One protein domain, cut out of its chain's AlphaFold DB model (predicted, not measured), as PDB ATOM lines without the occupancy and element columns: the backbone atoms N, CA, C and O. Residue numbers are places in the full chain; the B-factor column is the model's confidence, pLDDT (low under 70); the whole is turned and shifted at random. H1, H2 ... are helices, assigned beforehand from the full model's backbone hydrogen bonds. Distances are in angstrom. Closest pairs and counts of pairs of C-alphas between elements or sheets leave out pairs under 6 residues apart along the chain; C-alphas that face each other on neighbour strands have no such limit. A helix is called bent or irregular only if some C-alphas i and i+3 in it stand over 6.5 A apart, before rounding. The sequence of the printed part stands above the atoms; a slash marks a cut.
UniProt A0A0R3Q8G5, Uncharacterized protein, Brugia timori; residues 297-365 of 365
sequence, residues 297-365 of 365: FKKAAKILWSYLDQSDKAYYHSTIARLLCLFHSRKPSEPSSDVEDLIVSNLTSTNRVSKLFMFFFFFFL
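This is residues 297 to 365 of the 365 residues of an uncharacterized protein of Brugia timori (UniProt A0A0R3Q8G5). Two short helical hairpins, H1 with H2 and H3 with H4, are joined where H3 packs on residues 297 to 302 of H1 and 324 to 328 of H2; H4 folds back along H3. The 69 printed residues, with four named helices and no named strand, are all helix in class, compact with a radius of gyration of the C-alphas of 11.7 A, and span 35 by 27 by 24 A.

H1, residues 297 to 308, begins at C-alpha (-52.829, 0.295, 23.019). H2, residues 311 to 328, 23.3 A long, is irregular, C-alphas 312 and 315 being 8.0 A apart. H3 is residues 338 to 348; H4, residues 354 to 363, ends at (-50.261, -16.741, 10.332).

H1 and H2 touch at a shallow tilt of 30 degrees, closest C-alphas Leu 304 and Ile 320, 5.9 A. The hub H3 touches H4, closest C-alphas Leu 347 and Lys 355, 5.8 A. Every O i to N i+4 pair is within hydrogen-bond range in H3, 6 of 8 in H1, 9 of 14 in H2 and 2 of 6 in H4, where 1 of 7 O i to N i+3 pairs is.

The printed part has no cut. Residues 350 to 365 have pLDDT under 70.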
ATOM      1  N   PHE A 297     -52.719   1.509  23.835       94.56
ATOM      2  CA  PHE A 297     -52.829   0.295  23.019       94.56
ATOM      3  C   PHE A 297     -51.672  -0.672  23.260       94.56
ATOM      4  O   PHE A 297     -51.890  -1.875  23.375       94.56
ATOM      5  N   LYS A 298     -50.453  -0.155  23.432       93.62
ATOM      6  CA  LYS A 298     -49.260  -0.947  23.745       93.62
ATOM      7  C   LYS A 298     -49.351  -1.622  25.113       93.62
ATOM      8  O   LYS A 298     -49.015  -2.800  25.247       93.62
ATOM      9  N   LYS A 299     -49.825  -0.903  26.136       94.88
ATOM     10  CA  LYS A 299     -50.088  -1.458  27.475       94.88
ATOM     11  C   LYS A 299     -51.176  -2.530  27.413       94.88
ATOM     12  O   LYS A 299     -50.961  -3.636  27.903       94.88
ATOM     13  N   ALA A 300     -52.295  -2.247  26.744       95.38
ATOM     14  CA  ALA A 300     -53.372  -3.217  26.562       95.38
ATOM     15  C   ALA A 300     -52.904  -4.473  25.804       95.38
ATOM     16  O   ALA A 300     -53.208  -5.584  26.229       95.38
ATOM     17  N   ALA A 301     -52.112  -4.321  24.737       93.31
ATOM     18  CA  ALA A 301     -51.557  -5.436  23.969       93.31
ATOM     19  C   ALA A 301     -50.699  -6.361  24.843       93.31
ATOM     20  O   ALA A 301     -50.862  -7.574  24.777       93.31
ATOM     21  N   LYS A 302     -49.839  -5.806  25.708       91.81
ATOM     22  CA  LYS A 302     -49.021  -6.589  26.653       91.81
ATOM     23  C   LYS A 302     -49.865  -7.388  27.645       91.81
ATOM     24  O   LYS A 302     -49.567  -8.554  27.891       91.81
ATOM     25  N   ILE A 303     -50.919  -6.780  28.189       91.88
ATOM     26  CA  ILE A 303     -51.834  -7.457  29.116       91.88
ATOM     27  C   ILE A 303     -52.578  -8.579  28.391       91.88
ATOM     28  O   ILE A 303     -52.617  -9.707  28.861       91.88
ATOM     29  N   LEU A 304     -53.144  -8.295  27.218       91.38
ATOM     30  CA  LEU A 304     -53.822  -9.291  26.388       91.38
ATOM     31  C   LEU A 304     -52.889 -10.450  26.018       91.38
ATOM     32  O   LEU A 304     -53.291 -11.611  26.055       91.38
ATOM     33  N   TRP A 305     -51.630 -10.141  25.726       88.44
ATOM     34  CA  TRP A 305     -50.607 -11.127  25.416       88.44
ATOM     35  C   TRP A 305     -50.359 -12.107  26.567       88.44
ATOM     36  O   TRP A 305     -50.310 -13.315  26.345       88.44
ATOM     37  N   SER A 306     -50.279 -11.623  27.809       86.31
ATOM     38  CA  SER A 306     -50.008 -12.479  28.974       86.31
ATOM     39  C   SER A 306     -51.148 -13.452  29.309       86.31
ATOM     40  O   SER A 306     -50.917 -14.454  29.988       86.31
ATOM     41  N   TYR A 307     -52.365 -13.230  28.798       84.12
ATOM     42  CA  TYR A 307     -53.445 -14.222  28.865       84.12
ATOM     43  C   TYR A 307     -53.216 -15.424  27.940       84.12
ATOM     44  O   TYR A 307     -53.692 -16.518  28.251       84.12
ATOM     45  N   LEU A 308     -52.537 -15.243  26.802       81.56
ATOM     46  CA  LEU A 308     -52.291 -16.334  25.851       81.56
ATOM     47  C   LEU A 308     -51.303 -17.363  26.414       81.56
ATOM     48  O   LEU A 308     -51.437 -18.551  26.133       81.56
ATOM     49  N   ASP A 309     -50.378 -16.933  27.277       75.19
ATOM     50  CA  ASP A 309     -49.441 -17.821  27.978       75.19
ATOM     51  C   ASP A 309     -50.118 -18.672  29.083       75.19
ATOM     52  O   ASP A 309     -49.505 -19.593  29.625       75.19
ATOM     53  N   GLN A 310     -51.379 -18.387  29.434       78.44
ATOM     54  CA  GLN A 310     -52.094 -19.002  30.558       78.44
ATOM     55  C   GLN A 310     -53.179 -19.975  30.067       78.44
ATOM     56  O   GLN A 310     -54.221 -19.576  29.540       78.44
ATOM     57  N   SER A 311     -52.947 -21.280  30.247       74.19
ATOM     58  CA  SER A 311     -53.841 -22.342  29.754       74.19
ATOM     59  C   SER A 311     -55.200 -22.388  30.463       74.19
ATOM     60  O   SER A 311     -56.200 -22.761  29.854       74.19
ATOM     61  N   ASP A 312     -55.276 -21.943  31.718       76.88
ATOM     62  CA  ASP A 312     -56.513 -21.804  32.494       76.88
ATOM     63  C   ASP A 312     -57.418 -20.662  31.992       76.88
ATOM     64  O   ASP A 312     -58.581 -20.564  32.386       76.88
ATOM     65  N   LYS A 313     -56.910 -19.828  31.077       78.81
ATOM     66  CA  LYS A 313     -57.614 -18.691  30.469       78.81
ATOM     67  C   LYS A 313     -57.964 -18.910  28.992       78.81
ATOM     68  O   LYS A 313     -58.380 -17.965  28.320       78.81
ATOM     69  N   ALA A 314     -57.881 -20.156  28.510       80.25
ATOM     70  CA  ALA A 314     -58.146 -20.535  27.118       80.25
ATOM     71  C   ALA A 314     -59.506 -20.058  26.580       80.25
ATOM     72  O   ALA A 314     -59.625 -19.703  25.409       80.25
ATOM     73  N   TYR A 315     -60.524 -19.970  27.441       83.69
ATOM     74  CA  TYR A 315     -61.851 -19.460  27.081       83.69
ATOM     75  C   TYR A 315     -61.827 -18.032  26.494       83.69
ATOM     76  O   TYR A 315     -62.681 -17.690  25.680       83.69
ATOM     77  N   TYR A 316     -60.841 -17.200  26.851       86.12
ATOM     78  CA  TYR A 316     -60.722 -15.831  26.335       86.12
ATOM     79  C   TYR A 316     -59.858 -15.717  25.078       86.12
ATOM     80  O   TYR A 316     -59.852 -14.654  24.454       86.12
ATOM     81  N   HIS A 317     -59.119 -16.768  24.700       86.75
ATOM     82  CA  HIS A 317     -58.085 -16.694  23.660       86.75
ATOM     83  C   HIS A 317     -58.635 -16.193  22.324       86.75
ATOM     84  O   HIS A 317     -58.007 -15.341  21.710       86.75
ATOM     85  N   SER A 318     -59.839 -16.614  21.918       87.31
ATOM     86  CA  SER A 318     -60.477 -16.121  20.684       87.31
ATOM     87  C   SER A 318     -60.808 -14.620  20.725       87.31
ATOM     88  O   SER A 318     -60.632 -13.918  19.730       87.31
ATOM     89  N   THR A 319     -61.249 -14.096  21.869       90.62
ATOM     90  CA  THR A 319     -61.527 -12.659  22.025       90.62
ATOM     91  C   THR A 319     -60.233 -11.851  22.030       90.62
ATOM     92  O   THR A 319     -60.144 -10.818  21.373       90.62
ATOM     93  N   ILE A 320     -59.223 -12.338  22.752       91.06
ATOM     94  CA  ILE A 320     -57.897 -11.718  22.872       91.06
ATOM     95  C   ILE A 320     -57.214 -11.634  21.511       91.06
ATOM     96  O   ILE A 320     -56.746 -10.574  21.113       91.06
ATOM     97  N   ALA A 321     -57.217 -12.743  20.785       88.75
ATOM     98  CA  ALA A 321     -56.772 -12.852  19.411       88.75
ATOM     99  C   ALA A 321     -57.347 -11.763  18.509       88.75
ATOM    100  O   ALA A 321     -56.606 -10.997  17.900       88.75
ATOM    101  N   ARG A 322     -58.679 -11.660  18.478       92.75
ATOM    102  CA  ARG A 322     -59.385 -10.664  17.677       92.75
ATOM    103  C   ARG A 322     -58.971  -9.237  18.052       92.75
ATOM    104  O   ARG A 322     -58.788  -8.413  17.162       92.75
ATOM    105  N   LEU A 323     -58.804  -8.949  19.346       94.06
ATOM    106  CA  LEU A 323     -58.343  -7.640  19.827       94.06
ATOM    107  C   LEU A 323     -56.896  -7.342  19.409       94.06
ATOM    108  O   LEU A 323     -56.609  -6.232  18.976       94.06
ATOM    109  N   LEU A 324     -55.995  -8.323  19.486       91.94
ATOM    110  CA  LEU A 324     -54.611  -8.165  19.033       91.94
ATOM    111  C   LEU A 324     -54.539  -7.932  17.517       91.94
ATOM    112  O   LEU A 324     -53.812  -7.045  17.078       91.94
ATOM    113  N   CYS A 325     -55.340  -8.644  16.716       89.75
ATOM    114  CA  CYS A 325     -55.466  -8.383  15.278       89.75
ATOM    115  C   CYS A 325     -55.998  -6.967  14.999       89.75
ATOM    116  O   CYS A 325     -55.502  -6.278  14.103       89.75
ATOM    117  N   LEU A 326     -56.976  -6.509  15.790       91.19
ATOM    118  CA  LEU A 326     -57.520  -5.156  15.689       91.19
ATOM    119  C   LEU A 326     -56.458  -4.094  16.014       91.19
ATOM    120  O   LEU A 326     -56.333  -3.114  15.286       91.19
ATOM    121  N   PHE A 327     -55.665  -4.297  17.069       92.88
ATOM    122  CA  PHE A 327     -54.573  -3.389  17.438       92.88
ATOM    123  C   PHE A 327     -53.465  -3.367  16.391       92.88
ATOM    124  O   PHE A 327     -52.948  -2.297  16.085       92.88
ATOM    125  N   HIS A 328     -53.138  -4.524  15.810       89.56
ATOM    126  CA  HIS A 328     -52.184  -4.607  14.710       89.56
ATOM    127  C   HIS A 328     -52.659  -3.809  13.488       89.56
ATOM    128  O   HIS A 328     -51.882  -3.063  12.904       89.56
ATOM    129  N   SER A 329     -53.954  -3.874  13.170       88.88
ATOM    130  CA  SER A 329     -54.542  -3.196  12.005       88.88
ATOM    131  C   SER A 329     -54.911  -1.724  12.252       88.88
ATOM    132  O   SER A 329     -55.464  -1.073  11.367       88.88
ATOM    133  N   ARG A 330     -54.646  -1.182  13.451       90.06
ATOM    134  CA  ARG A 330     -55.097   0.154  13.886       90.06
ATOM    135  C   ARG A 330     -54.512   1.291  13.044       90.06
ATOM    136  O   ARG A 330     -55.186   2.297  12.832       90.06
ATOM    137  N   LYS A 331     -53.264   1.148  12.597       86.81
ATOM    138  CA  LYS A 331     -52.529   2.154  11.820       86.81
ATOM    139  C   LYS A 331     -51.842   1.498  10.619       86.81
ATOM    140  O   LYS A 331     -50.643   1.239  10.665       86.81
ATOM    141  N   PRO A 332     -52.577   1.228   9.528       76.62
ATOM    142  CA  PRO A 332     -52.035   0.500   8.377       76.62
ATOM    143  C   PRO A 332     -50.947   1.274   7.614       76.62
ATOM    144  O   PRO A 332     -50.265   0.705   6.768       76.62
ATOM    145  N   SER A 333     -50.808   2.577   7.871       78.06
ATOM    146  CA  SER A 333     -49.774   3.433   7.289       78.06
ATOM    147  C   SER A 333     -48.432   3.363   8.030       78.06
ATOM    148  O   SER A 333     -47.421   3.801   7.476       78.06
ATOM    149  N   GLU A 334     -48.399   2.825   9.254       81.31
ATOM    150  CA  GLU A 334     -47.164   2.638  10.018       81.31
ATOM    151  C   GLU A 334     -46.444   1.342   9.590       81.31
ATOM    152  O   GLU A 334     -47.091   0.351   9.256       81.31
ATOM    153  N   PRO A 335     -45.096   1.330   9.565       74.75
ATOM    154  CA  PRO A 335     -44.320   0.196   9.056       74.75
ATOM    155  C   PRO A 335     -44.287  -1.027   9.986       74.75
ATOM    156  O   PRO A 335     -43.932  -2.107   9.524       74.75
ATOM    157  N   SER A 336     -44.576  -0.847  11.277       78.75
ATOM    158  CA  SER A 336     -44.675  -1.906  12.288       78.75
ATOM    159  C   SER A 336     -45.730  -1.499  13.308       78.75
ATOM    160  O   SER A 336     -45.841  -0.310  13.621       78.75
ATOM    161  N   SER A 337     -46.489  -2.458  13.833       86.88
ATOM    162  CA  SER A 337     -47.448  -2.207  14.912       86.88
ATOM    163  C   SER A 337     -46.881  -2.529  16.300       86.88
ATOM    164  O   SER A 337     -46.009  -3.383  16.455       86.88
ATOM    165  N   ASP A 338     -47.463  -1.932  17.350       87.56
ATOM    166  CA  ASP A 338     -47.144  -2.265  18.752       87.56
ATOM    167  C   ASP A 338     -47.233  -3.778  19.039       87.56
ATOM    168  O   ASP A 338     -46.525  -4.313  19.896       87.56
ATOM    169  N   VAL A 339     -48.136  -4.466  18.333       87.38
ATOM    170  CA  VAL A 339     -48.345  -5.911  18.447       87.38
ATOM    171  C   VAL A 339     -47.218  -6.674  17.759       87.38
ATOM    172  O   VAL A 339     -46.715  -7.632  18.334       87.38
ATOM    173  N   GLU A 340     -46.776  -6.251  16.574       85.50
ATOM    174  CA  GLU A 340     -45.629  -6.866  15.894       85.50
ATOM    175  C   GLU A 340     -44.343  -6.692  16.698       85.50
ATOM    176  O   GLU A 340     -43.627  -7.667  16.923       85.50
ATOM    177  N   ASP A 341     -44.094  -5.493  17.223       87.38
ATOM    178  CA  ASP A 341     -42.940  -5.219  18.078       87.38
ATOM    179  C   ASP A 341     -42.959  -6.091  19.346       87.38
ATOM    180  O   ASP A 341     -41.933  -6.651  19.755       87.38
ATOM    181  N   LEU A 342     -44.138  -6.262  19.957       86.75
ATOM    182  CA  LEU A 342     -44.339  -7.167  21.089       86.75
ATOM    183  C   LEU A 342     -44.052  -8.624  20.702       86.75
ATOM    184  O   LEU A 342     -43.405  -9.350  21.463       86.75
ATOM    185  N   ILE A 343     -44.504  -9.048  19.519       82.12
ATOM    186  CA  ILE A 343     -44.286 -10.400  19.014       82.12
ATOM    187  C   ILE A 343     -42.790 -10.647  18.798       82.12
ATOM    188  O   ILE A 343     -42.231 -11.617  19.316       82.12
ATOM    189  N   VAL A 344     -42.114  -9.751  18.081       83.44
ATOM    190  CA  VAL A 344     -40.680  -9.848  17.788       83.44
ATOM    191  C   VAL A 344     -39.866  -9.879  19.081       83.44
ATOM    192  O   VAL A 344     -38.993 -10.737  19.235       83.44
ATOM    193  N   SER A 345     -40.181  -9.010  20.044       84.31
ATOM    194  CA  SER A 345     -39.542  -8.995  21.365       84.31
ATOM    195  C   SER A 345     -39.660 -10.350  22.084       84.31
ATOM    196  O   SER A 345     -38.667 -10.913  22.549       84.31
ATOM    197  N   ASN A 346     -40.852 -10.951  22.098       78.69
ATOM    198  CA  ASN A 346     -41.065 -12.251  22.738       78.69
ATOM    199  C   ASN A 346     -40.402 -13.415  21.979       78.69
ATOM    200  O   ASN A 346     -39.812 -14.296  22.609       78.69
ATOM    201  N   LEU A 347     -40.426 -13.416  20.642       72.62
ATOM    202  CA  LEU A 347     -39.771 -14.442  19.815       72.62
ATOM    203  C   LEU A 347     -38.243 -14.395  19.913       72.62
ATOM    204  O   LEU A 347     -37.585 -15.439  19.846       72.62
ATOM    205  N   THR A 348     -37.676 -13.203  20.084       75.94
ATOM    206  CA  THR A 348     -36.233 -12.998  20.283       75.94
ATOM    207  C   THR A 348     -35.798 -13.218  21.730       75.94
ATOM    208  O   THR A 348     -34.620 -13.479  21.978       75.94
ATOM    209  N   SER A 349     -36.738 -13.242  22.682       72.25
ATOM    210  CA  SER A 349     -36.457 -13.632  24.062       72.25
ATOM    211  C   SER A 349     -36.015 -15.103  24.159       72.25
ATOM    212  O   SER A 349     -36.385 -15.975  23.362       72.25
ATOM    213  N   THR A 350     -35.194 -15.420  25.158       59.31
ATOM    214  CA  THR A 350     -34.644 -16.767  25.391       59.31
ATOM    215  C   THR A 350     -35.693 -17.789  25.854       59.31
ATOM    216  O   THR A 350     -35.373 -18.972  25.984       59.31
ATOM    217  N   ASN A 351     -36.945 -17.369  26.079       58.38
ATOM    218  CA  ASN A 351     -38.011 -18.215  26.598       58.38
ATOM    219  C   ASN A 351     -38.647 -19.047  25.467       58.38
ATOM    220  O   ASN A 351     -39.214 -18.516  24.514       58.38
ATOM    221  N   ARG A 352     -38.477 -20.374  25.515       52.12
ATOM    222  CA  ARG A 352     -38.770 -21.281  24.386       52.12
ATOM    223  C   ARG A 352     -40.242 -21.710  24.278       52.12
ATOM    224  O   ARG A 352     -40.635 -22.168  23.213       52.12
ATOM    225  N   VAL A 353     -41.041 -21.568  25.339       54.53
ATOM    226  CA  VAL A 353     -42.404 -22.138  25.410       54.53
ATOM    227  C   VAL A 353     -43.438 -21.301  24.640       54.53
ATOM    228  O   VAL A 353     -44.291 -21.870  23.966       54.53
ATOM    229  N   SER A 354     -43.305 -19.972  24.618       51.50
ATOM    230  CA  SER A 354     -44.248 -19.078  23.920       51.50
ATOM    231  C   SER A 354     -44.081 -19.049  22.390       51.50
ATOM    232  O   SER A 354     -44.947 -18.537  21.690       51.50
ATOM    233  N   LYS A 355     -42.999 -19.624  21.835       53.06
ATOM    234  CA  LYS A 355     -42.637 -19.481  20.405       53.06
ATOM    235  C   LYS A 355     -43.504 -20.294  19.437       53.06
ATOM    236  O   LYS A 355     -43.664 -19.885  18.292       53.06
ATOM    237  N   LEU A 356     -44.050 -21.437  19.867       51.72
ATOM    238  CA  LEU A 356     -44.779 -22.352  18.974       51.72
ATOM    239  C   LEU A 356     -46.273 -22.012  18.843       51.72
ATOM    240  O   LEU A 356     -46.830 -22.114  17.753       51.72
ATOM    241  N   PHE A 357     -46.907 -21.577  19.936       50.41
ATOM    242  CA  PHE A 357     -48.315 -21.157  19.932       50.41
ATOM    243  C   PHE A 357     -48.492 -19.844  19.147       50.41
ATOM    244  O   PHE A 357     -49.431 -19.694  18.373       50.41
ATOM    245  N   MET A 358     -47.505 -18.947  19.256       52.88
ATOM    246  CA  MET A 358     -47.386 -17.677  18.530       52.88
ATOM    247  C   MET A 358     -47.416 -17.795  17.009       52.88
ATOM    248  O   MET A 358     -48.124 -17.050  16.336       52.88
ATOM    249  N   PHE A 359     -46.602 -18.707  16.474       52.03
ATOM    250  CA  PHE A 359     -46.373 -18.819  15.037       52.03
ATOM    251  C   PHE A 359     -47.604 -19.381  14.320       52.03
ATOM    252  O   PHE A 359     -47.915 -18.973  13.208       52.03
ATOM    253  N   PHE A 360     -48.339 -20.279  14.984       52.34
ATOM    254  CA  PHE A 360     -49.583 -20.829  14.453       52.34
ATOM    255  C   PHE A 360     -50.748 -19.842  14.529       52.34
ATOM    256  O   PHE A 360     -51.583 -19.831  13.634       52.34
ATOM    257  N   PHE A 361     -50.812 -19.011  15.568       51.75
ATOM    258  CA  PHE A 361     -51.983 -18.177  15.814       51.75
ATOM    259  C   PHE A 361     -52.043 -16.923  14.917       51.75
ATOM    260  O   PHE A 361     -53.127 -16.515  14.517       51.75
ATOM    261  N   PHE A 362     -50.898 -16.326  14.567       49.34
ATOM    262  CA  PHE A 362     -50.861 -15.078  13.783       49.34
ATOM    263  C   PHE A 362     -50.848 -15.296  12.258       49.34
ATOM    264  O   PHE A 362     -51.298 -14.431  11.518       49.34
ATOM    265  N   PHE A 363     -50.348 -16.442  11.773       50.25
ATOM    266  CA  PHE A 363     -50.261 -16.741  10.332       50.25
ATOM    267  C   PHE A 363     -51.472 -17.498   9.760       50.25
ATOM    268  O   PHE A 363     -51.585 -17.606   8.541       50.25
ATOM    269  N   PHE A 364     -52.352 -18.043  10.609       46.31
ATOM    270  CA  PHE A 364     -53.506 -18.854  10.186       46.31
ATOM    271  C   PHE A 364     -54.874 -18.261  10.566       46.31
ATOM    272  O   PHE A 364     -55.869 -18.985  10.494       46.31
ATOM    273  N   LEU A 365     -54.942 -16.978  10.950       43.34
ATOM    274  CA  LEU A 365     -56.214 -16.263  11.117       43.34
ATOM    275  C   LEU A 365     -56.527 -15.380   9.908       43.34
ATOM    276  O   LEU A 365     -55.638 -14.587   9.527       43.34
TER     277      LEU A 365